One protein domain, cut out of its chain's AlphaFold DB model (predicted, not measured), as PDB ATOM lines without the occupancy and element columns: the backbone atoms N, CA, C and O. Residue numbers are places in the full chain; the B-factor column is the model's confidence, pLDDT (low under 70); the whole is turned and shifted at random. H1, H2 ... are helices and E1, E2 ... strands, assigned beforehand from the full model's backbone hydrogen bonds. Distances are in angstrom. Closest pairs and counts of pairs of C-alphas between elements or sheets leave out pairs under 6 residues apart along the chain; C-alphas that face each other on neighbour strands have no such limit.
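AT A GLANCE: This is residues 66 to 206 and 255 to 301 of the 306 residues of an uncharacterized protein of Anaerotruncus sp. 1XD22-93 (UniProt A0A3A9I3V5). A four-stranded sheet has the long helix H7 slanting over one of its faces, while the short helices H2, H3 and H5 graze the sheet. H8, H9 and H10 pack on H7, and none of the three is on the sheet, though H9 comes near its edge strand E4, with the C-alphas of Leu 279 and Ile 198 7.4 A apart. The 188 printed residues hold, in order, H1 E1 H2 H3 H4 H5 E2 H6 H7 E3 E4 H8 H9 H10; the mixed sheet runs E1 E2 E3 E4, and the class is mixed, helices and strands. The whole is compact and rounded, with a radius of gyration of the C-alphas of 16.6 A and spans of 45 by 44 by 30 A.

IN THESE COORDINATES: H1, residues 66 to 72, begins at C-alpha 66 (-39.336, 9.313, 23.038). E1 is residues 77 to 80, H2 87 to 90, H3 96 to 100, H4 106 to 110, H5 125 to 132, E2 138 to 142 and H6 144 to 152. H7, residues 154 to 178, is 36.5 A long and ends at C-alpha 178 (-55.124, -7.652, 3.233). E3, residues 186 to 192, is 20.2 A long and E4, 198 to 205, is 20.9 A. H8, residues 255 to 271, is 24.2 A long; H9 is 275 to 279; H10, 288 to 300, is 17.8 A long and ends at C-alpha 300 (-51.626, -15.531, 0.476).

HOW THE PARTS SIT: E1 and E2 are parallel, with N 77 and O 138 at 2.9 A; E2 and E3 are parallel, with N 139 and O 188 at 2.9 A; E3 and E4 form an antiparallel hairpin, with N 189 and O 202 at 2.8 A. Two strand-helix-strand units join parallel neighbour strands through helices: E1, H2 H3 H4 H5, E2, and E2, H6 H7, E3, whose crossover is left-handed. H1 and H7 are on the same face of the sheet, two layers, at heights of 10.2 A and 10.1 A. H7 is the hub and with H8 and H10 makes an up and down bundle, each helix running against the one before. It touches H8 at Ala 177 and Ser 259, C-alphas 4.7 A apart, H9 at Arg 163 and Arg 278, 5.0 A, and H10 at Ile 178 and Val 299, 5.8 A. H6 grazes the sheet and touches H7 only at the corner, at Met 150 and Ala 157, 4.8 A. H3 touches H5 at Tyr 97 and Leu 130, 5.2 A; H4, not on the sheet, is near H3. Every O i to N i+4 pair is within hydrogen-bond range in H1, H4, H6, H7, H8, H9 and H10, against 0 of 1 in H3, which has 1 of 2 O i to N i+3 pairs, and 2 of 4 in H5; H2 is too short for such a pair.

THE WHOLE: The farthest C-alphas, of Arg 152 and Val 256, are 47.1 A apart. Residues 207 to 254 are cut out, a gap of 18.2 A between C-alphas 206 and 255. The link from H4 to H5 is long. Residues 255 to 258 have pLDDT under 70.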
ATOM      1  N   GLU A  66     -38.154   8.501  23.321       95.12
ATOM      2  CA  GLU A  66     -39.336   9.313  23.038       95.12
ATOM      3  C   GLU A  66     -39.053  10.369  21.960       95.12
ATOM      4  O   GLU A  66     -39.838  10.518  21.023       95.12
ATOM      5  N   SER A  67     -37.907  11.053  22.038       93.31
ATOM      6  CA  SER A  67     -37.515  12.057  21.043       93.31
ATOM      7  C   SER A  67     -37.330  11.432  19.658       93.31
ATOM      8  O   SER A  67     -37.835  11.966  18.668       93.31
ATOM      9  N   MET A  68     -36.668  10.270  19.579       94.12
ATOM     10  CA  MET A  68     -36.502   9.528  18.322       94.12
ATOM     11  C   MET A  68     -37.853   9.086  17.741       94.12
ATOM     12  O   MET A  68     -38.097   9.231  16.541       94.12
ATOM     13  N   LEU A  69     -38.754   8.585  18.590       95.06
ATOM     14  CA  LEU A  69     -40.087   8.140  18.188       95.06
ATOM     15  C   LEU A  69     -40.960   9.298  17.706       95.06
ATOM     16  O   LEU A  69     -41.599   9.166  16.668       95.06
ATOM     17  N   ARG A  70     -40.975  10.434  18.409       94.25
ATOM     18  CA  ARG A  70     -41.759  11.615  18.009       94.25
ATOM     19  C   ARG A  70     -41.238  12.252  16.723       94.25
ATOM     20  O   ARG A  70     -42.041  12.750  15.937       94.25
ATOM     21  N   ALA A  71     -39.926  12.200  16.484       92.94
ATOM     22  CA  ALA A  71     -39.339  12.632  15.218       92.94
ATOM     23  C   ALA A  71     -39.788  11.740  14.046       92.94
ATOM     24  O   ALA A  71     -40.083  12.244  12.964       92.94
ATOM     25  N   LYS A  72     -39.872  10.420  14.265       92.75
ATOM     26  CA  LYS A  72     -40.265   9.449  13.233       92.75
ATOM     27  C   LYS A  72     -41.779   9.345  13.024       92.75
ATOM     28  O   LYS A  72     -42.229   9.175  11.893       92.75
ATOM     29  N   TYR A  73     -42.558   9.459  14.094       91.12
ATOM     30  CA  TYR A  73     -44.015   9.346  14.103       91.12
ATOM     31  C   TYR A  73     -44.627  10.619  14.713       91.12
ATOM     32  O   TYR A  73     -44.874  10.682  15.923       91.12
ATOM     33  N   PRO A  74     -44.887  11.652  13.894       88.38
ATOM     34  CA  PRO A  74     -45.486  12.891  14.371       88.38
ATOM     35  C   PRO A  74     -46.834  12.652  15.064       88.38
ATOM     36  O   PRO A  74     -47.695  11.936  14.554       88.38
ATOM     37  N   GLY A  75     -47.029  13.274  16.230       87.44
ATOM     38  CA  GLY A  75     -48.259  13.131  17.018       87.44
ATOM     39  C   GLY A  75     -48.396  11.799  17.766       87.44
ATOM     40  O   GLY A  75     -49.515  11.452  18.157       87.44
ATOM     41  N   LEU A  76     -47.287  11.066  17.938       94.00
ATOM     42  CA  LEU A  76     -47.198   9.878  18.785       94.00
ATOM     43  C   LEU A  76     -47.468  10.215  20.253       94.00
ATOM     44  O   LEU A  76     -46.962  11.209  20.773       94.00
ATOM     45  N   VAL A  77     -48.241   9.355  20.911       96.12
ATOM     46  CA  VAL A  77     -48.461   9.385  22.360       96.12
ATOM     47  C   VAL A  77     -47.498   8.394  23.010       96.12
ATOM     48  O   VAL A  77     -47.382   7.253  22.560       96.12
ATOM     49  N   TYR A  78     -46.771   8.846  24.024       96.94
ATOM     50  CA  TYR A  78     -45.740   8.069  24.702       96.94
ATOM     51  C   TYR A  78     -46.092   7.936  26.183       96.94
ATOM     52  O   TYR A  78     -46.370   8.940  26.839       96.94
ATOM     53  N   HIS A  79     -46.075   6.710  26.698       97.31
ATOM     54  CA  HIS A  79     -46.387   6.407  28.091       97.31
ATOM     55  C   HIS A  79     -45.327   5.508  28.720       97.31
ATOM     56  O   HIS A  79     -44.728   4.670  28.043       97.31
ATOM     57  N   VAL A  80     -45.157   5.641  30.036       97.19
ATOM     58  CA  VAL A  80     -44.261   4.802  30.838       97.19
ATOM     59  C   VAL A  80     -45.055   4.182  31.986       97.19
ATOM     60  O   VAL A  80     -45.401   4.889  32.926       97.19
ATOM     61  N   PHE A  81     -45.390   2.894  31.877       96.56
ATOM     62  CA  PHE A  81     -46.061   2.084  32.908       96.56
ATOM     63  C   PHE A  81     -46.043   0.596  32.517       96.56
ATOM     64  O   PHE A  81     -45.714   0.263  31.372       96.56
ATOM     65  N   ASP A  82     -46.388  -0.306  33.442       95.50
ATOM     66  CA  ASP A  82     -46.476  -1.732  33.112       95.50
ATOM     67  C   ASP A  82     -47.756  -2.058  32.317       95.50
ATOM     68  O   ASP A  82     -48.869  -2.148  32.838       95.50
ATOM     69  N   ALA A  83     -47.588  -2.268  31.013       91.38
ATOM     70  CA  ALA A  83     -48.642  -2.715  30.108       91.38
ATOM     71  C   ALA A  83     -48.616  -4.233  29.844       91.38
ATOM     72  O   ALA A  83     -49.188  -4.690  28.852       91.38
ATOM     73  N   GLY A  84     -47.986  -5.035  30.710       87.56
ATOM     74  CA  GLY A  84     -47.895  -6.497  30.604       87.56
ATOM     75  C   GLY A  84     -49.200  -7.254  30.880       87.56
ATOM     76  O   GLY A  84     -49.284  -8.464  30.648       87.56
ATOM     77  N   SER A  85     -50.248  -6.562  31.335       89.31
ATOM     78  CA  SER A  85     -51.539  -7.170  31.663       89.31
ATOM     79  C   SER A  85     -52.124  -7.986  30.502       89.31
ATOM     80  O   SER A  85     -52.292  -7.510  29.376       89.31
ATOM     81  N   SER A  86     -52.517  -9.231  30.784       86.31
ATOM     82  CA  SER A  86     -53.165 -10.117  29.805       86.31
ATOM     83  C   SER A  86     -54.583  -9.673  29.428       86.31
ATOM     84  O   SER A  86     -55.172 -10.192  28.469       86.31
ATOM     85  N   TYR A  87     -55.146  -8.694  30.145       90.31
ATOM     86  CA  TYR A  87     -56.467  -8.151  29.852       90.31
ATOM     87  C   TYR A  87     -56.528  -7.391  28.524       90.31
ATOM     88  O   TYR A  87     -57.581  -7.445  27.895       90.31
ATOM     89  N   TRP A  88     -55.418  -6.815  28.032       89.06
ATOM     90  CA  TRP A  88     -55.349  -6.226  26.678       89.06
ATOM     91  C   TRP A  88     -55.889  -7.185  25.608       89.06
ATOM     92  O   TRP A  88     -56.611  -6.792  24.698       89.06
ATOM     93  N   ARG A  89     -55.557  -8.476  25.740       84.38
ATOM     94  CA  ARG A  89     -55.861  -9.510  24.741       84.38
ATOM     95  C   ARG A  89     -57.200 -10.202  24.954       84.38
ATOM     96  O   ARG A  89     -57.785 -10.711  24.005       84.38
ATOM     97  N   SER A  90     -57.647 -10.293  26.203       85.38
ATOM     98  CA  SER A  90     -58.755 -11.176  26.588       85.38
ATOM     99  C   SER A  90     -60.061 -10.443  26.886       85.38
ATOM    100  O   SER A  90     -61.119 -11.076  26.890       85.38
ATOM    101  N   ARG A  91     -60.016  -9.130  27.144       90.94
ATOM    102  CA  ARG A  91     -61.164  -8.346  27.614       90.94
ATOM    103  C   ARG A  91     -61.582  -7.289  26.597       90.94
ATOM    104  O   ARG A  91     -60.812  -6.402  26.241       90.94
ATOM    105  N   ASN A  92     -62.848  -7.341  26.194       91.12
ATOM    106  CA  ASN A  92     -63.452  -6.373  25.281       91.12
ATOM    107  C   ASN A  92     -63.712  -5.019  25.952       91.12
ATOM    108  O   ASN A  92     -63.879  -4.020  25.259       91.12
ATOM    109  N   ASP A  93     -63.783  -4.974  27.280       94.62
ATOM    110  CA  ASP A  93     -63.953  -3.765  28.089       94.62
ATOM    111  C   ASP A  93     -62.633  -3.156  28.574       94.62
ATOM    112  O   ASP A  93     -62.667  -2.136  29.265       94.62
ATOM    113  N   TYR A  94     -61.482  -3.728  28.198       94.38
ATOM    114  CA  TYR A  94     -60.204  -3.089  28.488       94.38
ATOM    115  C   TYR A  94     -60.154  -1.711  27.795       94.38
ATOM    116  O   TYR A  94     -60.434  -1.623  26.589       94.38
ATOM    117  N   PRO A  95     -59.831  -0.620  28.517       94.44
ATOM    118  CA  PRO A  95     -60.028   0.749  28.048       94.44
ATOM    119  C   PRO A  95     -58.880   1.232  27.152       94.44
ATOM    120  O   PRO A  95     -58.285   2.283  27.360       94.44
ATOM    121  N   HIS A  96     -58.620   0.480  26.089       94.31
ATOM    122  CA  HIS A  96     -57.615   0.748  25.067       94.31
ATOM    123  C   HIS A  96     -57.637   2.166  24.489       94.31
ATOM    124  O   HIS A  96     -56.605   2.696  24.095       94.31
ATOM    125  N   TYR A  97     -58.814   2.791  24.435       93.50
ATOM    126  CA  TYR A  97     -58.958   4.145  23.912       93.50
ATOM    127  C   TYR A  97     -58.186   5.196  24.718       93.50
ATOM    128  O   TYR A  97     -57.836   6.239  24.169       93.50
ATOM    129  N   LEU A  98     -57.902   4.916  25.993       95.12
ATOM    130  CA  LEU A  98     -57.135   5.793  26.873       95.12
ATOM    131  C   LEU A  98     -55.647   5.845  26.493       95.12
ATOM    132  O   LEU A  98     -55.017   6.873  26.691       95.12
ATOM    133  N   LEU A  99     -55.105   4.799  25.855       94.88
ATOM    134  CA  LEU A  99     -53.695   4.728  25.425       94.88
ATOM    135  C   LEU A  99     -53.313   5.780  24.372       94.88
ATOM    136  O   LEU A  99     -52.145   5.935  24.035       94.88
ATOM    137  N   TYR A 100     -54.303   6.457  23.792       94.62
ATOM    138  CA  TYR A 100     -54.120   7.476  22.760       94.62
ATOM    139  C   TYR A 100     -54.362   8.897  23.294       94.62
ATOM    140  O   TYR A 100     -54.459   9.835  22.497       94.62
ATOM    141  N   GLN A 101     -54.496   9.054  24.614       93.31
ATOM    142  CA  GLN A 101     -54.678  10.330  25.308       93.31
ATOM    143  C   GLN A 101     -53.363  10.731  25.979       93.31
ATOM    144  O   GLN A 101     -52.688   9.880  26.538       93.31
ATOM    145  N   GLU A 102     -52.982  12.006  25.922       90.69
ATOM    146  CA  GLU A 102     -51.716  12.460  26.521       90.69
ATOM    147  C   GLU A 102     -51.776  12.493  28.055       90.69
ATOM    148  O   GLU A 102     -50.793  12.184  28.720       90.69
ATOM    149  N   ASP A 103     -52.941  12.818  28.614       89.31
ATOM    150  CA  ASP A 103     -53.231  12.979  30.040       89.31
ATOM    151  C   ASP A 103     -53.735  11.686  30.705       89.31
ATOM    152  O   ASP A 103     -54.604  11.699  31.578       89.31
ATOM    153  N   LEU A 104     -53.181  10.548  30.285       91.44
ATOM    154  CA  LEU A 104     -53.527   9.235  30.815       91.44
ATOM    155  C   LEU A 104     -53.153   9.093  32.299       91.44
ATOM    156  O   LEU A 104     -51.999   9.281  32.680       91.44
ATOM    157  N   ASP A 105     -54.102   8.621  33.109       93.19
ATOM    158  CA  ASP A 105     -53.821   8.067  34.436       93.19
ATOM    159  C   ASP A 105     -53.221   6.658  34.295       93.19
ATOM    160  O   ASP A 105     -53.926   5.662  34.092       93.19
ATOM    161  N   THR A 106     -51.890   6.592  34.341       92.62
ATOM    162  CA  THR A 106     -51.129   5.356  34.142       92.62
ATOM    163  C   THR A 106     -51.340   4.354  35.271       92.62
ATOM    164  O   THR A 106     -51.473   3.163  35.002       92.62
ATOM    165  N   GLU A 107     -51.430   4.818  36.519       91.94
ATOM    166  CA  GLU A 107     -51.598   3.954  37.693       91.94
ATOM    167  C   GLU A 107     -52.969   3.270  37.678       91.94
ATOM    168  O   GLU A 107     -53.076   2.066  37.946       91.94
ATOM    169  N   ALA A 108     -54.018   4.010  37.299       91.62
ATOM    170  CA  ALA A 108     -55.354   3.448  37.140       91.62
ATOM    171  C   ALA A 108     -55.413   2.392  36.026       91.62
ATOM    172  O   ALA A 108     -56.146   1.405  36.153       91.62
ATOM    173  N   LEU A 109     -54.663   2.589  34.938       92.19
ATOM    174  CA  LEU A 109     -54.658   1.664  33.808       92.19
ATOM    175  C   LEU A 109     -53.814   0.407  34.070       92.19
ATOM    176  O   LEU A 109     -54.228  -0.691  33.687       92.19
ATOM    177  N   GLU A 110     -52.675   0.558  34.744       93.00
ATOM    178  CA  GLU A 110     -51.803  -0.540  35.181       93.00
ATOM    179  C   GLU A 110     -52.537  -1.466  36.163       93.00
ATOM    180  O   GLU A 110     -52.562  -2.686  35.993       93.00
ATOM    181  N   ASN A 111     -53.251  -0.881  37.129       93.06
ATOM    182  CA  ASN A 111     -54.019  -1.624  38.131       93.06
ATOM    183  C   ASN A 111     -55.446  -1.976  37.687       93.06
ATOM    184  O   ASN A 111     -56.252  -2.454  38.496       93.06
ATOM    185  N   TRP A 112     -55.783  -1.753  36.414       94.94
ATOM    186  CA  TRP A 112     -57.129  -1.989  35.911       94.94
ATOM    187  C   TRP A 112     -57.533  -3.460  36.059       94.94
ATOM    188  O   TRP A 112     -56.808  -4.385  35.676       94.94
ATOM    189  N   ARG A 113     -58.746  -3.686  36.574       93.50
ATOM    190  CA  ARG A 113     -59.354  -5.015  36.689       93.50
ATOM    191  C   ARG A 113     -60.786  -5.005  36.164       93.50
ATOM    192  O   ARG A 113     -61.503  -4.022  36.361       93.50
ATOM    193  N   PRO A 114     -61.238  -6.107  35.544       93.19
ATOM    194  CA  PRO A 114     -62.614  -6.215  35.090       93.19
ATOM    195  C   PRO A 114     -63.571  -6.233  36.286       93.19
ATOM    196  O   PRO A 114     -63.362  -6.971  37.248       93.19
ATOM    197  N   SER A 115     -64.655  -5.464  36.208       89.50
ATOM    198  CA  SER A 115     -65.690  -5.406  37.250       89.50
ATOM    199  C   SER A 115     -66.818  -6.433  37.062       89.50
ATOM    200  O   SER A 115     -67.722  -6.512  37.892       89.50
ATOM    201  N   GLY A 116     -66.777  -7.242  35.994       91.88
ATOM    202  CA  GLY A 116     -67.819  -8.223  35.674       91.88
ATOM    203  C   GLY A 116     -67.483  -9.158  34.501       91.88
ATOM    204  O   GLY A 116     -66.319  -9.257  34.092       91.88
ATOM    205  N   PRO A 117     -68.485  -9.863  33.937       93.94
ATOM    206  CA  PRO A 117     -68.317 -10.707  32.751       93.94
ATOM    207  C   PRO A 117     -67.730  -9.935  31.563       93.94
ATOM    208  O   PRO A 117     -67.852  -8.715  31.491       93.94
ATOM    209  N   ASN A 118     -67.061 -10.637  30.645       93.50
ATOM    210  CA  ASN A 118     -66.518 -10.007  29.440       93.50
ATOM    211  C   ASN A 118     -67.688  -9.654  28.517       93.50
ATOM    212  O   ASN A 118     -68.400 -10.580  28.119       93.50
ATOM    213  N   PRO A 119     -67.929  -8.371  28.197       92.06
ATOM    214  CA  PRO A 119     -69.043  -8.023  27.331       92.06
ATOM    215  C   PRO A 119     -68.828  -8.574  25.922       92.06
ATOM    216  O   PRO A 119     -67.690  -8.741  25.463       92.06
ATOM    217  N   ALA A 120     -69.927  -8.803  25.202       91.25
ATOM    218  CA  ALA A 120     -69.846  -9.051  23.770       91.25
ATOM    219  C   ALA A 120     -69.200  -7.842  23.069       91.25
ATOM    220  O   ALA A 120     -69.333  -6.699  23.517       91.25
ATOM    221  N   TYR A 121     -68.500  -8.088  21.961       82.50
ATOM    222  CA  TYR A 121     -67.760  -7.048  21.235       82.50
ATOM    223  C   TYR A 121     -68.652  -5.839  20.891       82.50
ATOM    224  O   TYR A 121     -68.285  -4.692  21.133       82.50
ATOM    225  N   GLU A 122     -69.865  -6.106  20.404       83.69
ATOM    226  CA  GLU A 122     -70.852  -5.096  19.999       83.69
ATOM    227  C   GLU A 122     -71.436  -4.302  21.175       83.69
ATOM    228  O   GLU A 122     -71.899  -3.172  21.000       83.69
ATOM    229  N   GLU A 123     -71.412  -4.878  22.376       85.44
ATOM    230  CA  GLU A 123     -71.956  -4.299  23.606       85.44
ATOM    231  C   GLU A 123     -70.926  -3.449  24.354       85.44
ATOM    232  O   GLU A 123     -71.300  -2.551  25.116       85.44
ATOM    233  N   SER A 124     -69.636  -3.695  24.107       90.38
ATOM    234  CA  SER A 124     -68.539  -3.026  24.794       90.38
ATOM    235  C   SER A 124     -68.530  -1.520  24.544       90.38
ATOM    236  O   SER A 124     -68.325  -1.022  23.434       90.38
ATOM    237  N   SER A 125     -68.682  -0.763  25.628       90.12
ATOM    238  CA  SER A 125     -68.510   0.688  25.615       90.12
ATOM    239  C   SER A 125     -67.065   1.092  25.303       90.12
ATOM    240  O   SER A 125     -66.859   2.100  24.627       90.12
ATOM    241  N   ALA A 126     -66.073   0.306  25.734       92.62
ATOM    242  CA  ALA A 126     -64.661   0.574  25.472       92.62
ATOM    243  C   ALA A 126     -64.334   0.468  23.975       92.62
ATOM    244  O   ALA A 126     -63.657   1.343  23.439       92.62
ATOM    245  N   ILE A 127     -64.886  -0.536  23.283       88.62
ATOM    246  CA  ILE A 127     -64.721  -0.692  21.831       88.62
ATOM    247  C   ILE A 127     -65.373   0.474  21.086       88.62
ATOM    248  O   ILE A 127     -64.747   1.061  20.208       88.62
ATOM    249  N   ARG A 128     -66.596   0.875  21.460       89.00
ATOM    250  CA  ARG A 128     -67.271   2.026  20.825       89.00
ATOM    251  C   ARG A 128     -66.462   3.318  20.956       89.00
ATOM    252  O   ARG A 128     -66.425   4.113  20.019       89.00
ATOM    253  N   LYS A 129     -65.781   3.514  22.090       92.75
ATOM    254  CA  LYS A 129     -64.931   4.687  22.330       92.75
ATOM    255  C   LYS A 129     -63.690   4.742  21.435       92.75
ATOM    256  O   LYS A 129     -63.187   5.842  21.222       92.75
ATOM    257  N   LEU A 130     -63.242   3.630  20.842       88.50
ATOM    258  CA  LEU A 130     -62.150   3.659  19.858       88.50
ATOM    259  C   LEU A 130     -62.476   4.564  18.660       88.50
ATOM    260  O   LEU A 130     -61.584   5.214  18.130       88.50
ATOM    261  N   GLY A 131     -63.756   4.685  18.284       84.00
ATOM    262  CA  GLY A 131     -64.189   5.567  17.195       84.00
ATOM    263  C   GLY A 131     -64.054   7.069  17.479       84.00
ATOM    264  O   GLY A 131     -64.228   7.866  16.563       84.00
ATOM    265  N   SER A 132     -63.761   7.469  18.723       86.62
ATOM    266  CA  SER A 132     -63.486   8.872  19.076       86.62
ATOM    267  C   SER A 132     -62.042   9.298  18.791       86.62
ATOM    268  O   SER A 132     -61.727  10.486  18.815       86.62
ATOM    269  N   ILE A 133     -61.161   8.335  18.526       87.69
ATOM    270  CA  ILE A 133     -59.732   8.570  18.352       87.69
ATOM    271  C   ILE A 133     -59.496   9.031  16.915       87.69
ATOM    272  O   ILE A 133     -59.985   8.392  15.993       87.69
ATOM    273  N   PRO A 134     -58.722  10.094  16.665       85.06
ATOM    274  CA  PRO A 134     -58.382  10.467  15.300       85.06
ATOM    275  C   PRO A 134     -57.686   9.323  14.545       85.06
ATOM    276  O   PRO A 134     -56.875   8.578  15.101       85.06
ATOM    277  N   ALA A 135     -57.988   9.197  13.255       85.69
ATOM    278  CA  ALA A 135     -57.317   8.247  12.377       85.69
ATOM    279  C   ALA A 135     -55.802   8.510  12.309       85.69
ATOM    280  O   ALA A 135     -55.361   9.659  12.310       85.69
ATOM    281  N   GLY A 136     -55.009   7.439  12.212       84.44
ATOM    282  CA  GLY A 136     -53.556   7.533  12.043       84.44
ATOM    283  C   GLY A 136     -52.777   7.773  13.338       84.44
ATOM    284  O   GLY A 136     -51.568   7.992  13.284       84.44
ATOM    285  N   LYS A 137     -53.432   7.722  14.504       90.94
ATOM    286  CA  LYS A 137     -52.762   7.899  15.797       90.94
ATOM    287  C   LYS A 137     -51.870   6.705  16.127       90.94
ATOM    288  O   LYS A 137     -52.221   5.551  15.876       90.94
ATOM    289  N   THR A 138     -50.716   7.002  16.712       95.06
ATOM    290  CA  THR A 138     -49.751   5.998  17.161       95.06
ATOM    291  C   THR A 138     -49.494   6.197  18.646       95.06
ATOM    292  O   THR A 138     -49.304   7.331  19.081       95.06
ATOM    293  N   ALA A 139     -49.501   5.110  19.406       97.06
ATOM    294  CA  ALA A 139     -49.185   5.101  20.825       97.06
ATOM    295  C   ALA A 139     -48.073   4.087  21.125       97.06
ATOM    296  O   ALA A 139     -47.983   3.033  20.487       97.06
ATOM    297  N   VAL A 140     -47.211   4.413  22.081       98.12
ATOM    298  CA  VAL A 140     -46.151   3.527  22.570       98.12
ATOM    299  C   VAL A 140     -46.171   3.549  24.089       98.12
ATOM    300  O   VAL A 140     -46.150   4.621  24.692       98.12
ATOM    301  N   VAL A 141     -46.181   2.365  24.695       97.94
ATOM    302  CA  VAL A 141     -46.028   2.184  26.140       97.94
ATOM    303  C   VAL A 141     -44.715   1.461  26.414       97.94
ATOM    304  O   VAL A 141     -44.441   0.426  25.807       97.94
ATOM    305  N   ILE A 142     -43.906   1.994  27.323       98.12
ATOM    306  CA  ILE A 142     -42.626   1.415  27.733       98.12
ATOM    307  C   ILE A 142     -42.689   1.043  29.214       98.12
ATOM    308  O   ILE A 142     -43.077   1.861  30.045       98.12
ATOM    309  N   HIS A 143     -42.265  -0.172  29.558       98.00
ATOM    310  CA  HIS A 143     -42.140  -0.578  30.954       98.00
ATOM    311  C   HIS A 143     -41.111   0.296  31.710       98.00
ATOM    312  O   HIS A 143     -40.022   0.531  31.172       98.00
ATOM    313  N   PRO A 144     -41.367   0.721  32.965       97.50
ATOM    314  CA  PRO A 144     -40.454   1.584  33.726       97.50
ATOM    315  C   PRO A 144     -39.008   1.064  33.803       97.50
ATOM    316  O   PRO A 144     -38.066   1.815  33.572       97.50
ATOM    317  N   ALA A 145     -38.813  -0.242  34.015       97.19
ATOM    318  CA  ALA A 145     -37.475  -0.849  34.034       97.19
ATOM    319  C   ALA A 145     -36.723  -0.727  32.691       97.19
ATOM    320  O   ALA A 145     -35.507  -0.523  32.669       97.19
ATOM    321  N   VAL A 146     -37.438  -0.815  31.562       97.12
ATOM    322  CA  VAL A 146     -36.857  -0.622  30.224       97.12
ATOM    323  C   VAL A 146     -36.517   0.845  30.008       97.12
ATOM    324  O   VAL A 146     -35.445   1.137  29.483       97.12
ATOM    325  N   GLN A 147     -37.379   1.762  30.460       97.00
ATOM    326  CA  GLN A 147     -37.109   3.200  30.424       97.00
ATOM    327  C   GLN A 147     -35.808   3.539  31.162       97.00
ATOM    328  O   GLN A 147     -34.900   4.122  30.570       97.00
ATOM    329  N   GLU A 148     -35.668   3.086  32.408       95.94
ATOM    330  CA  GLU A 148     -34.446   3.291  33.190       95.94
ATOM    331  C   GLU A 148     -33.208   2.680  32.520       95.94
ATOM    332  O   GLU A 148     -32.120   3.260  32.549       95.94
ATOM    333  N   ARG A 149     -33.347   1.493  31.917       95.50
ATOM    334  CA  ARG A 149     -32.235   0.843  31.221       95.50
ATOM    335  C   ARG A 149     -31.799   1.641  29.994       95.50
ATOM    336  O   ARG A 149     -30.603   1.815  29.791       95.50
ATOM    337  N   MET A 150     -32.739   2.160  29.210       95.44
ATOM    338  CA  MET A 150     -32.444   2.989  28.037       95.44
ATOM    339  C   MET A 150     -31.761   4.313  28.395       95.44
ATOM    340  O   MET A 150     -30.951   4.809  27.614       95.44
ATOM    341  N   GLU A 151     -32.047   4.873  29.571       92.88
ATOM    342  CA  GLU A 151     -31.357   6.066  30.079       92.88
ATOM    343  C   GLU A 151     -29.896   5.781  30.458       92.88
ATOM    344  O   GLU A 151     -29.035   6.649  30.301       92.88
ATOM    345  N   ARG A 152     -29.594   4.559  30.918       93.06
ATOM    346  CA  ARG A 152     -28.221   4.108  31.222       93.06
ATOM    347  C   ARG A 152     -27.465   3.661  29.969       93.06
ATOM    348  O   ARG A 152     -26.264   3.897  29.860       93.06
ATOM    349  N   GLU A 153     -28.161   3.010  29.041       94.62
ATOM    350  CA  GLU A 153     -27.612   2.379  27.840       94.62
ATOM    351  C   GLU A 153     -28.275   2.959  26.571       94.62
ATOM    352  O   GLU A 153     -29.255   2.402  26.069       94.62
ATOM    353  N   PRO A 154     -27.728   4.040  25.977       90.44
ATOM    354  CA  PRO A 154     -28.310   4.656  24.780       90.44
ATOM    355  C   PRO A 154     -28.397   3.723  23.561       90.44
ATOM    356  O   PRO A 154     -29.273   3.886  22.715       90.44
ATOM    357  N   GLU A 155     -27.511   2.728  23.457       93.12
ATOM    358  CA  GLU A 155     -27.581   1.718  22.390       93.12
ATOM    359  C   GLU A 155     -28.799   0.799  22.550       93.12
ATOM    360  O   GLU A 155     -29.433   0.437  21.558       93.12
ATOM    361  N   TYR A 156     -29.202   0.499  23.789       95.56
ATOM    362  CA  TYR A 156     -30.415  -0.272  24.050       95.56
ATOM    363  C   TYR A 156     -31.673   0.501  23.625       95.56
ATOM    364  O   TYR A 156     -32.606  -0.082  23.076       95.56
ATOM    365  N   ALA A 157     -31.676   1.833  23.753       95.25
ATOM    366  CA  ALA A 157     -32.764   2.664  23.228       95.25
ATOM    367  C   ALA A 157     -32.917   2.537  21.703       95.25
ATOM    368  O   ALA A 157     -34.037   2.505  21.190       95.25
ATOM    369  N   LYS A 158     -31.803   2.417  20.966       94.75
ATOM    370  CA  LYS A 158     -31.833   2.175  19.514       94.75
ATOM    371  C   LYS A 158     -32.350   0.777  19.181       94.75
ATOM    372  O   LYS A 158     -33.075   0.626  18.199       94.75
ATOM    373  N   GLU A 159     -32.028  -0.226  19.998       95.56
ATOM    374  CA  GLU A 159     -32.582  -1.577  19.856       95.56
ATOM    375  C   GLU A 159     -34.112  -1.568  20.010       95.56
ATOM    376  O   GLU A 159     -34.825  -2.059  19.131       95.56
ATOM    377  N   ILE A 160     -34.628  -0.934  21.070       97.38
ATOM    378  CA  ILE A 160     -36.073  -0.809  21.310       97.38
ATOM    379  C   ILE A 160     -36.757  -0.007  20.198       97.38
ATOM    380  O   ILE A 160     -37.812  -0.414  19.706       97.38
ATOM    381  N   LEU A 161     -36.145   1.087  19.733       96.31
ATOM    382  CA  LEU A 161     -36.640   1.841  18.577       96.31
ATOM    383  C   LEU A 161     -36.746   0.956  17.329       96.31
ATOM    384  O   LEU A 161     -37.771   0.966  16.647       96.31
ATOM    385  N   SER A 162     -35.696   0.186  17.038       96.12
ATOM    386  CA  SER A 162     -35.643  -0.739  15.904       96.12
ATOM    387  C   SER A 162     -36.718  -1.826  16.007       96.12
ATOM    388  O   SER A 162     -37.358  -2.156  15.009       96.12
ATOM    389  N   ARG A 163     -36.976  -2.346  17.211       97.62
ATOM    390  CA  ARG A 163     -38.045  -3.320  17.482       97.62
ATOM    391  C   ARG A 163     -39.436  -2.736  17.229       97.62
ATOM    392  O   ARG A 163     -40.240  -3.351  16.526       97.62
ATOM    393  N   ILE A 164     -39.704  -1.535  17.745       97.50
ATOM    394  CA  ILE A 164     -40.972  -0.820  17.531       97.50
ATOM    395  C   ILE A 164     -41.195  -0.547  16.040       97.50
ATOM    396  O   ILE A 164     -42.275  -0.818  15.510       97.50
ATOM    397  N   ASP A 165     -40.168  -0.060  15.347       96.31
ATOM    398  CA  ASP A 165     -40.251   0.245  13.920       96.31
ATOM    399  C   ASP A 165     -40.457  -1.002  13.058       96.31
ATOM    400  O   ASP A 165     -41.265  -0.994  12.124       96.31
ATOM    401  N   ALA A 166     -39.767  -2.095  13.395       96.25
ATOM    402  CA  ALA A 166     -39.948  -3.380  12.739       96.25
ATOM    403  C   ALA A 166     -41.399  -3.859  12.864       96.25
ATOM    404  O   ALA A 166     -41.994  -4.268  11.862       96.25
ATOM    405  N   TRP A 167     -41.994  -3.752  14.058       96.69
ATOM    406  CA  TRP A 167     -43.393  -4.114  14.270       96.69
ATOM    407  C   TRP A 167     -44.352  -3.223  13.478       96.69
ATOM    408  O   TRP A 167     -45.224  -3.739  12.783       96.69
ATOM    409  N   PHE A 168     -44.199  -1.898  13.537       95.25
ATOM    410  CA  PHE A 168     -45.087  -0.995  12.801       95.25
ATOM    411  C   PHE A 168     -44.987  -1.186  11.292       95.25
ATOM    412  O   PHE A 168     -46.015  -1.214  10.617       95.25
ATOM    413  N   THR A 169     -43.780  -1.373  10.761       94.69
ATOM    414  CA  THR A 169     -43.579  -1.662   9.337       94.69
ATOM    415  C   THR A 169     -44.261  -2.973   8.950       94.69
ATOM    416  O   THR A 169     -45.004  -3.017   7.968       94.69
ATOM    417  N   PHE A 170     -44.064  -4.026   9.749       92.56
ATOM    418  CA  PHE A 170     -44.712  -5.318   9.541       92.56
ATOM    419  C   PHE A 170     -46.246  -5.210   9.573       92.56
ATOM    420  O   PHE A 170     -46.910  -5.687   8.652       92.56
ATOM    421  N   ASP A 171     -46.812  -4.542  10.583       92.44
ATOM    422  CA  ASP A 171     -48.260  -4.374  10.735       92.44
ATOM    423  C   ASP A 171     -48.868  -3.551   9.589       92.44
ATOM    424  O   ASP A 171     -49.895  -3.936   9.030       92.44
ATOM    425  N   ILE A 172     -48.212  -2.462   9.171       88.19
ATOM    426  CA  ILE A 172     -48.643  -1.646   8.027       88.19
ATOM    427  C   ILE A 172     -48.680  -2.486   6.749       88.19
ATOM    428  O   ILE A 172     -49.705  -2.520   6.066       88.19
ATOM    429  N   LEU A 173     -47.591  -3.191   6.433       86.12
ATOM    430  CA  LEU A 173     -47.504  -3.992   5.212       86.12
ATOM    431  C   LEU A 173     -48.513  -5.139   5.208       86.12
ATOM    432  O   LEU A 173     -49.169  -5.369   4.192       86.12
ATOM    433  N   ARG A 174     -48.687  -5.823   6.346       84.44
ATOM    434  CA  ARG A 174     -49.724  -6.847   6.516       84.44
ATOM    435  C   ARG A 174     -51.112  -6.275   6.249       84.44
ATOM    436  O   ARG A 174     -51.866  -6.838   5.456       84.44
ATOM    437  N   ASN A 175     -51.442  -5.151   6.877       82.62
ATOM    438  CA  ASN A 175     -52.768  -4.555   6.773       82.62
ATOM    439  C   ASN A 175     -53.055  -4.052   5.347       82.62
ATOM    440  O   ASN A 175     -54.137  -4.314   4.822       82.62
ATOM    441  N   GLU A 176     -52.087  -3.420   4.677       80.06
ATOM    442  CA  GLU A 176     -52.213  -3.012   3.267       80.06
ATOM    443  C   GLU A 176     -52.318  -4.202   2.302       80.06
ATOM    444  O   GLU A 176     -53.042  -4.140   1.303       80.06
ATOM    445  N   ALA A 177     -51.631  -5.307   2.604       72.88
ATOM    446  CA  ALA A 177     -51.702  -6.524   1.808       72.88
ATOM    447  C   ALA A 177     -53.093  -7.180   1.866       72.88
ATOM    448  O   ALA A 177     -53.550  -7.710   0.848       72.88
ATOM    449  N   ILE A 178     -53.766  -7.121   3.023       72.62
ATOM    450  CA  ILE A 178     -55.124  -7.652   3.233       72.62
ATOM    451  C   ILE A 178     -56.181  -6.690   2.686       72.62
ATOM    452  O   ILE A 178     -57.066  -7.089   1.928       72.62
ATOM    453  N   MET A 179     -56.101  -5.414   3.068       73.25
ATOM    454  CA  MET A 179     -57.088  -4.398   2.723       73.25
ATOM    455  C   MET A 179     -56.400  -3.092   2.300       73.25
ATOM    456  O   MET A 179     -56.068  -2.264   3.147       73.25
ATOM    457  N   PRO A 180     -56.261  -2.840   0.990       74.38
ATOM    458  CA  PRO A 180     -55.592  -1.643   0.488       74.38
ATOM    459  C   PRO A 180     -56.219  -0.337   0.992       74.38
ATOM    460  O   PRO A 180     -57.444  -0.142   0.947       74.38
ATOM    461  N   GLY A 181     -55.368   0.581   1.448       72.56
ATOM    462  CA  GLY A 181     -55.729   1.884   2.001       72.56
ATOM    463  C   GLY A 181     -56.309   1.832   3.416       72.56
ATOM    464  O   GLY A 181     -56.927   2.807   3.853       72.56
ATOM    465  N   ILE A 182     -56.189   0.710   4.134       74.94
ATOM    466  CA  ILE A 182     -56.647   0.611   5.525       74.94
ATOM    467  C   ILE A 182     -55.742   1.398   6.480       74.94
ATOM    468  O   ILE A 182     -56.252   2.009   7.415       74.94
ATOM    469  N   THR A 183     -54.436   1.478   6.216       78.44
ATOM    470  CA  THR A 183     -53.452   2.098   7.120       78.44
ATOM    471  C   THR A 183     -53.745   3.566   7.373       78.44
ATOM    472  O   THR A 183     -53.624   4.021   8.508       78.44
ATOM    473  N   ALA A 184     -54.208   4.289   6.348       76.44
ATOM    474  CA  ALA A 184     -54.562   5.706   6.441       76.44
ATOM    475  C   ALA A 184     -55.683   5.993   7.457       76.44
ATOM    476  O   ALA A 184     -55.837   7.123   7.911       76.44
ATOM    477  N   ARG A 185     -56.472   4.975   7.816       78.94
ATOM    478  CA  ARG A 185     -57.563   5.061   8.794       78.94
ATOM    479  C   ARG A 185     -57.342   4.189  10.027       78.94
ATOM    480  O   ARG A 185     -58.253   4.080  10.849       78.94
ATOM    481  N   SER A 186     -56.160   3.591  10.155       83.75
ATOM    482  CA  SER A 186     -55.790   2.755  11.290       83.75
ATOM    483  C   SER A 186     -54.978   3.530  12.311       83.75
ATOM    484  O   SER A 186     -54.056   4.268  11.959       83.75
ATOM    485  N   SER A 187     -55.298   3.296  13.573       92.94
ATOM    486  CA  SER A 187     -54.498   3.719  14.715       92.94
ATOM    487  C   SER A 187     -53.900   2.477  15.374       92.94
ATOM    488  O   SER A 187     -54.488   1.392  15.312       92.94
ATOM    489  N   ARG A 188     -52.697   2.616  15.932       94.06
ATOM    490  CA  ARG A 188     -51.908   1.486  16.441       94.06
ATOM    491  C   ARG A 188     -51.196   1.816  17.745       94.06
ATOM    492  O   ARG A 188     -50.753   2.944  17.944       94.06
ATOM    493  N   CYS A 189     -51.049   0.811  18.591       96.12
ATOM    494  CA  CYS A 189     -50.356   0.863  19.863       96.12
ATOM    495  C   CYS A 189     -49.447  -0.359  20.021       96.12
ATOM    496  O   CYS A 189     -49.805  -1.471  19.621       96.12
ATOM    497  N   ILE A 190     -48.289  -0.154  20.638       97.38
ATOM    498  CA  ILE A 190     -47.356  -1.207  21.046       97.38
ATOM    499  C   ILE A 190     -46.916  -0.963  22.488       97.38
ATOM    500  O   ILE A 190     -46.659   0.175  22.876       97.38
ATOM    501  N   ALA A 191     -46.837  -2.033  23.268       97.69
ATOM    502  CA  ALA A 191     -46.298  -2.047  24.616       97.69
ATOM    503  C   ALA A 191     -45.032  -2.904  24.669       97.69
ATOM    504  O   ALA A 191     -45.038  -4.056  24.225       97.69
ATOM    505  N   ILE A 192     -43.970  -2.344  25.239       98.06
ATOM    506  CA  ILE A 192     -42.714  -3.038  25.526       98.06
ATOM    507  C   ILE A 192     -42.714  -3.453  26.998       98.06
ATOM    508  O   ILE A 192     -42.920  -2.609  27.870       98.06
ATOM    509  N   GLY A 193     -42.520  -4.748  27.251       96.19
ATOM    510  CA  GLY A 193     -42.518  -5.343  28.590       96.19
ATOM    511  C   GLY A 193     -41.214  -5.125  29.345       96.19
ATOM    512  O   GLY A 193     -40.270  -4.554  28.811       96.19
ATOM    513  N   GLU A 194     -41.154  -5.605  30.586       96.25
ATOM    514  CA  GLU A 194     -39.984  -5.484  31.470       96.25
ATOM    515  C   GLU A 194     -38.684  -6.029  30.853       96.25
ATOM    516  O   GLU A 194     -37.614  -5.453  31.041       96.25
ATOM    517  N   ASP A 195     -38.778  -7.105  30.075       93.81
ATOM    518  CA  ASP A 195     -37.657  -7.771  29.407       93.81
ATOM    519  C   ASP A 195     -37.232  -7.101  28.083       93.81
ATOM    520  O   ASP A 195     -36.266  -7.526  27.445       93.81
ATOM    521  N   GLY A 196     -37.936  -6.050  27.654       93.75
ATOM    522  CA  GLY A 196     -37.718  -5.393  26.363       93.75
ATOM    523  C   GLY A 196     -38.355  -6.106  25.169       93.75
ATOM    524  O   GLY A 196     -38.129  -5.688  24.025       93.75
ATOM    525  N   SER A 197     -39.138  -7.162  25.412       95.19
ATOM    526  CA  SER A 197     -39.947  -7.837  24.397       95.19
ATOM    527  C   SER A 197     -41.271  -7.103  24.158       95.19
ATOM    528  O   SER A 197     -41.663  -6.195  24.899       95.19
ATOM    529  N   ILE A 198     -41.979  -7.480  23.094       96.44
ATOM    530  CA  ILE A 198     -43.288  -6.905  22.785       96.44
ATOM    531  C   ILE A 198     -44.340  -7.565  23.685       96.44
ATOM    532  O   ILE A 198     -44.836  -8.654  23.387       96.44
ATOM    533  N   ALA A 199     -44.710  -6.884  24.769       95.50
ATOM    534  CA  ALA A 199     -45.650  -7.394  25.764       95.50
ATOM    535  C   ALA A 199     -47.092  -7.418  25.259       95.50
ATOM    536  O   ALA A 199     -47.819  -8.376  25.518       95.50
ATOM    537  N   ASN A 200     -47.513  -6.380  24.533       95.56
ATOM    538  CA  ASN A 200     -48.831  -6.321  23.916       95.56
ATOM    539  C   ASN A 200     -48.841  -5.387  22.696       95.56
ATOM    540  O   ASN A 200     -48.031  -4.471  22.566       95.56
ATOM    541  N   VAL A 201     -49.795  -5.613  21.794       93.69
ATOM    542  CA  VAL A 201     -50.004  -4.806  20.586       93.69
ATOM    543  C   VAL A 201     -51.491  -4.622  20.345       93.69
ATOM    544  O   VAL A 201     -52.292  -5.508  20.644       93.69
ATOM    545  N   GLN A 202     -51.861  -3.489  19.764       91.12
ATOM    546  CA  GLN A 202     -53.221  -3.245  19.321       91.12
ATOM    547  C   GLN A 202     -53.233  -2.412  18.046       91.12
ATOM    548  O   GLN A 202     -52.538  -1.409  17.944       91.12
ATOM    549  N   ALA A 203     -54.097  -2.774  17.106       89.25
ATOM    550  CA  ALA A 203     -54.462  -1.917  15.993       89.25
ATOM    551  C   ALA A 203     -55.982  -1.936  15.818       89.25
ATOM    552  O   ALA A 203     -56.632  -2.961  16.034       89.25
ATOM    553  N   PHE A 204     -56.550  -0.807  15.419       85.75
ATOM    554  CA  PHE A 204     -57.944  -0.726  14.996       85.75
ATOM    555  C   PHE A 204     -58.061   0.252  13.834       85.75
ATOM    556  O   PHE A 204     -57.231   1.143  13.665       85.75
ATOM    557  N   SER A 205     -59.097   0.079  13.018       79.06
ATOM    558  CA  SER A 205     -59.348   0.945  11.871       79.06
ATOM    559  C   SER A 205     -60.723   1.579  11.965       79.06
ATOM    560  O   SER A 205     -61.678   0.960  12.437       79.06
ATOM    561  N   HIS A 206     -60.827   2.814  11.490       72.00
ATOM    562  CA  HIS A 206     -62.115   3.476  11.380       72.00
ATOM    563  C   HIS A 206     -62.924   2.837  10.254       72.00
ATOM    564  O   HIS A 206     -62.356   2.474   9.211       72.00
ATOM    565  N   ALA A 255     -55.825   0.095  -6.511       53.81
ATOM    566  CA  ALA A 255     -55.958  -0.638  -5.250       53.81
ATOM    567  C   ALA A 255     -55.364  -2.060  -5.321       53.81
ATOM    568  O   ALA A 255     -54.737  -2.515  -4.367       53.81
ATOM    569  N   VAL A 256     -55.521  -2.748  -6.458       60.19
ATOM    570  CA  VAL A 256     -54.912  -4.070  -6.693       60.19
ATOM    571  C   VAL A 256     -53.389  -3.944  -6.811       60.19
ATOM    572  O   VAL A 256     -52.674  -4.764  -6.242       60.19
ATOM    573  N   GLY A 257     -52.896  -2.886  -7.464       65.88
ATOM    574  CA  GLY A 257     -51.464  -2.577  -7.523       65.88
ATOM    575  C   GLY A 257     -50.853  -2.297  -6.145       65.88
ATOM    576  O   GLY A 257     -49.812  -2.861  -5.817       65.88
ATOM    577  N   ALA A 258     -51.526  -1.499  -5.307       63.06
ATOM    578  CA  ALA A 258     -51.073  -1.206  -3.944       63.06
ATOM    579  C   ALA A 258     -51.025  -2.468  -3.062       63.06
ATOM    580  O   ALA A 258     -50.026  -2.706  -2.386       63.06
ATOM    581  N   SER A 259     -52.055  -3.324  -3.138       71.50
ATOM    582  CA  SER A 259     -52.066  -4.630  -2.460       71.50
ATOM    583  C   SER A 259     -50.888  -5.506  -2.889       71.50
ATOM    584  O   SER A 259     -50.192  -6.071  -2.050       71.50
ATOM    585  N   GLN A 260     -50.643  -5.624  -4.199       74.50
ATOM    586  CA  GLN A 260     -49.565  -6.459  -4.733       74.50
ATOM    587  C   GLN A 260     -48.183  -5.946  -4.315       74.50
ATOM    588  O   GLN A 260     -47.340  -6.749  -3.923       74.50
ATOM    589  N   ALA A 261     -47.965  -4.629  -4.335       79.81
ATOM    590  CA  ALA A 261     -46.728  -4.023  -3.851       79.81
ATOM    591  C   ALA A 261     -46.504  -4.307  -2.355       79.81
ATOM    592  O   ALA A 261     -45.421  -4.758  -1.979       79.81
ATOM    593  N   ALA A 262     -47.540  -4.138  -1.523       78.69
ATOM    594  CA  ALA A 262     -47.480  -4.453  -0.097       78.69
ATOM    595  C   ALA A 262     -47.195  -5.942   0.153       78.69
ATOM    596  O   ALA A 262     -46.359  -6.270   0.989       78.69
ATOM    597  N   LYS A 263     -47.806  -6.853  -0.621       85.75
ATOM    598  CA  LYS A 263     -47.506  -8.295  -0.560       85.75
ATOM    599  C   LYS A 263     -46.044  -8.590  -0.892       85.75
ATOM    600  O   LYS A 263     -45.411  -9.363  -0.183       85.75
ATOM    601  N   LEU A 264     -45.490  -7.988  -1.943       88.38
ATOM    602  CA  LEU A 264     -44.086  -8.199  -2.313       88.38
ATOM    603  C   LEU A 264     -43.133  -7.698  -1.221       88.38
ATOM    604  O   LEU A 264     -42.233  -8.433  -0.821       88.38
ATOM    605  N   GLN A 265     -43.367  -6.490  -0.704       91.44
ATOM    606  CA  GLN A 265     -42.571  -5.923   0.387       91.44
ATOM    607  C   GLN A 265     -42.692  -6.751   1.670       91.44
ATOM    608  O   GLN A 265     -41.686  -7.025   2.315       91.44
ATOM    609  N   LEU A 266     -43.898  -7.211   2.012       91.31
ATOM    610  CA  LEU A 266     -44.126  -8.069   3.174       91.31
ATOM    611  C   LEU A 266     -43.394  -9.408   3.035       91.31
ATOM    612  O   LEU A 266     -42.744  -9.843   3.979       91.31
ATOM    613  N   ALA A 267     -43.449 -10.041   1.858       90.56
ATOM    614  CA  ALA A 267     -42.715 -11.277   1.597       90.56
ATOM    615  C   ALA A 267     -41.200 -11.071   1.729       90.56
ATOM    616  O   ALA A 267     -40.525 -11.887   2.350       90.56
ATOM    617  N   GLN A 268     -40.667  -9.974   1.187       91.00
ATOM    618  CA  GLN A 268     -39.253  -9.623   1.336       91.00
ATOM    619  C   GLN A 268     -38.878  -9.379   2.797       91.00
ATOM    620  O   GLN A 268     -37.847  -9.868   3.241       91.00
ATOM    621  N   LEU A 269     -39.716  -8.669   3.553       92.19
ATOM    622  CA  LEU A 269     -39.462  -8.369   4.959       92.19
ATOM    623  C   LEU A 269     -39.484  -9.637   5.827       92.19
ATOM    624  O   LEU A 269     -38.634  -9.791   6.697       92.19
ATOM    625  N   MET A 270     -40.432 -10.547   5.583       89.75
ATOM    626  CA  MET A 270     -40.575 -11.798   6.340       89.75
ATOM    627  C   MET A 270     -39.530 -12.857   5.972       89.75
ATOM    628  O   MET A 270     -39.175 -13.666   6.825       89.75
ATOM    629  N   ASN A 271     -39.071 -12.876   4.718       87.12
ATOM    630  CA  ASN A 271     -38.028 -13.795   4.248       87.12
ATOM    631  C   ASN A 271     -36.613 -13.218   4.409       87.12
ATOM    632  O   ASN A 271     -35.636 -13.945   4.256       87.12
ATOM    633  N   GLY A 272     -36.506 -11.910   4.642       82.56
ATOM    634  CA  GLY A 272     -35.247 -11.212   4.841       82.56
ATOM    635  C   GLY A 272     -34.655 -11.477   6.220       82.56
ATOM    636  O   GLY A 272     -35.351 -11.816   7.179       82.56
ATOM    637  N   GLU A 273     -33.346 -11.286   6.325       75.81
ATOM    638  CA  GLU A 273     -32.631 -11.461   7.583       75.81
ATOM    639  C   GLU A 273     -32.967 -10.329   8.577       75.81
ATOM    640  O   GLU A 273     -33.147  -9.158   8.221       75.81
ATOM    641  N   GLY A 274     -33.087 -10.691   9.854       85.25
ATOM    642  CA  GLY A 274     -33.173  -9.742  10.965       85.25
ATOM    643  C   GLY A 274     -34.568  -9.238  11.354       85.25
ATOM    644  O   GLY A 274     -34.675  -8.578  12.383       85.25
ATOM    645  N   LEU A 275     -35.660  -9.522  10.619       91.38
ATOM    646  CA  LEU A 275     -37.006  -9.151  11.110       91.38
ATOM    647  C   LEU A 275     -37.347  -9.912  12.398       91.38
ATOM    648  O   LEU A 275     -37.740  -9.291  13.379       91.38
ATOM    649  N   ALA A 276     -37.182 -11.237  12.393       91.38
ATOM    650  CA  ALA A 276     -37.460 -12.066  13.565       91.38
ATOM    651  C   ALA A 276     -36.573 -11.672  14.756       91.38
ATOM    652  O   ALA A 276     -37.077 -11.468  15.850       91.38
ATOM    653  N   GLU A 277     -35.279 -11.450  14.516       91.69
ATOM    654  CA  GLU A 277     -34.327 -10.992  15.537       91.69
ATOM    655  C   GLU A 277     -34.734  -9.642  16.151       91.69
ATOM    656  O   GLU A 277     -34.757  -9.488  17.372       91.69
ATOM    657  N   ARG A 278     -35.139  -8.669  15.319       93.00
ATOM    658  CA  ARG A 278     -35.628  -7.371  15.803       93.00
ATOM    659  C   ARG A 278     -36.911  -7.504  16.618       93.00
ATOM    660  O   ARG A 278     -37.052  -6.798  17.609       93.00
ATOM    661  N   LEU A 279     -37.837  -8.377  16.223       92.56
ATOM    662  CA  LEU A 279     -39.099  -8.586  16.942       92.56
ATOM    663  C   LEU A 279     -38.916  -9.389  18.243       92.56
ATOM    664  O   LEU A 279     -39.720  -9.226  19.158       92.56
ATOM    665  N   GLY A 280     -37.842 -10.175  18.349       91.81
ATOM    666  CA  GLY A 280     -37.578 -11.082  19.468       91.81
ATOM    667  C   GLY A 280     -38.298 -12.425  19.313       91.81
ATOM    668  O   GLY A 280     -38.781 -12.768  18.237       91.81
ATOM    669  N   ASP A 281     -38.387 -13.196  20.395       92.31
ATOM    670  CA  ASP A 281     -38.952 -14.554  20.340       92.31
ATOM    671  C   ASP A 281     -40.485 -14.561  20.277       92.31
ATOM    672  O   ASP A 281     -41.100 -15.424  19.633       92.31
ATOM    673  N   THR A 282     -41.126 -13.596  20.946       91.31
ATOM    674  CA  THR A 282     -42.585 -13.532  21.069       91.31
ATOM    675  C   THR A 282     -43.140 -12.125  20.873       91.31
ATOM    676  O   THR A 282     -42.492 -11.121  21.158       91.31
ATOM    677  N   ILE A 283     -44.382 -12.074  20.399       88.12
ATOM    678  CA  ILE A 283     -45.203 -10.874  20.269       88.12
ATOM    679  C   ILE A 283     -46.487 -11.133  21.044       88.12
ATOM    680  O   ILE A 283     -47.276 -12.010  20.689       88.12
ATOM    681  N   ALA A 284     -46.686 -10.382  22.122       87.19
ATOM    682  CA  ALA A 284     -47.830 -10.519  23.014       87.19
ATOM    683  C   ALA A 284     -48.048 -11.956  23.540       87.19
ATOM    684  O   ALA A 284     -49.182 -12.415  23.710       87.19
ATOM    685  N   GLY A 285     -46.942 -12.673  23.777       83.62
ATOM    686  CA  GLY A 285     -46.920 -14.064  24.236       83.62
ATOM    687  C   GLY A 285     -47.120 -15.125  23.144       83.62
ATOM    688  O   GLY A 285     -47.184 -16.308  23.466       83.62
ATOM    689  N   VAL A 286     -47.216 -14.738  21.868       87.44
ATOM    690  CA  VAL A 286     -47.284 -15.657  20.717       87.44
ATOM    691  C   VAL A 286     -45.928 -15.686  20.019       87.44
ATOM    692  O   VAL A 286     -45.330 -14.632  19.824       87.44
ATOM    693  N   SER A 287     -45.428 -16.859  19.618       91.25
ATOM    694  CA  SER A 287     -44.136 -16.932  18.925       91.25
ATOM    695  C   SER A 287     -44.156 -16.157  17.605       91.25
ATOM    696  O   SER A 287     -45.146 -16.191  16.863       91.25
ATOM    697  N   VAL A 288     -43.048 -15.485  17.279       90.69
ATOM    698  CA  VAL A 288     -42.917 -14.739  16.011       90.69
ATOM    699  C   VAL A 288     -43.146 -15.646  14.801       90.69
ATOM    700  O   VAL A 288     -43.810 -15.253  13.843       90.69
ATOM    701  N   GLU A 289     -42.686 -16.894  14.871       91.44
ATOM    702  CA  GLU A 289     -42.916 -17.886  13.822       91.44
ATOM    703  C   GLU A 289     -44.410 -18.159  13.591       91.44
ATOM    704  O   GLU A 289     -44.858 -18.194  12.441       91.44
ATOM    705  N   SER A 290     -45.195 -18.294  14.666       87.44
ATOM    706  CA  SER A 290     -46.643 -18.499  14.572       87.44
ATOM    707  C   SER A 290     -47.336 -17.275  13.974       87.44
ATOM    708  O   SER A 290     -48.143 -17.425  13.054       87.44
ATOM    709  N   VAL A 291     -46.951 -16.062  14.393       88.12
ATOM    710  CA  VAL A 291     -47.461 -14.806  13.809       88.12
ATOM    711  C   VAL A 291     -47.164 -14.737  12.310       88.12
ATOM    712  O   VAL A 291     -48.039 -14.380  11.513       88.12
ATOM    713  N   PHE A 292     -45.955 -15.121  11.895       91.06
ATOM    714  CA  PHE A 292     -45.579 -15.159  10.483       91.06
ATOM    715  C   PHE A 292     -46.361 -16.220   9.712       91.06
ATOM    716  O   PHE A 292     -46.781 -15.973   8.580       91.06
ATOM    717  N   ALA A 293     -46.594 -17.386  10.307       86.75
ATOM    718  CA  ALA A 293     -47.361 -18.450   9.680       86.75
ATOM    719  C   ALA A 293     -48.834 -18.049   9.481       86.75
ATOM    720  O   ALA A 293     -49.352 -18.184   8.371       86.75
ATOM    721  N   SER A 294     -49.472 -17.458  10.496       82.94
ATOM    722  CA  SER A 294     -50.825 -16.900  10.386       82.94
ATOM    723  C   SER A 294     -50.898 -15.781   9.348       82.94
ATOM    724  O   SER A 294     -51.801 -15.778   8.516       82.94
ATOM    725  N   THR A 295     -49.907 -14.886   9.326       86.25
ATOM    726  CA  THR A 295     -49.829 -13.809   8.325       86.25
ATOM    727  C   THR A 295     -49.709 -14.374   6.910       86.25
ATOM    728  O   THR A 295     -50.364 -13.884   5.991       86.25
ATOM    729  N   ARG A 296     -48.925 -15.445   6.719       87.69
ATOM    730  CA  ARG A 296     -48.818 -16.116   5.419       87.69
ATOM    731  C   ARG A 296     -50.156 -16.699   4.959       87.69
ATOM    732  O   ARG A 296     -50.540 -16.524   3.799       87.69
ATOM    733  N   ALA A 297     -50.859 -17.361   5.873       81.25
ATOM    734  CA  ALA A 297     -52.172 -17.932   5.602       81.25
ATOM    735  C   ALA A 297     -53.204 -16.848   5.255       81.25
ATOM    736  O   ALA A 297     -53.936 -16.994   4.281       81.25
ATOM    737  N   GLU A 298     -53.222 -15.734   5.988       78.62
ATOM    738  CA  GLU A 298     -54.187 -14.647   5.782       78.62
ATOM    739  C   GLU A 298     -53.933 -13.863   4.482       78.62
ATOM    740  O   GLU A 298     -54.865 -13.558   3.738       78.62
ATOM    741  N   VAL A 299     -52.669 -13.569   4.160       78.88
ATOM    742  CA  VAL A 299     -52.315 -12.706   3.021       78.88
ATOM    743  C   VAL A 299     -52.272 -13.463   1.684       78.88
ATOM    744  O   VAL A 299     -52.634 -12.898   0.638       78.88
ATOM    745  N   TRP A 300     -51.822 -14.723   1.692       83.31
ATOM    746  CA  TRP A 300     -51.626 -15.531   0.476       83.31
ATOM    747  C   TRP A 300     -52.488 -16.795   0.411       83.31
ATOM    748  O   TRP A 300     -52.445 -17.483  -0.607       83.31
ATOM    749  N   GLY A 301     -53.277 -17.112   1.441       72.06
ATOM    750  CA  GLY A 301     -54.141 -18.296   1.437       72.06
ATOM    751  C   GLY A 301     -53.385 -19.625   1.514       72.06
ATOM    752  O   GLY A 301     -53.951 -20.662   1.175       72.06
TER     753      GLY A 301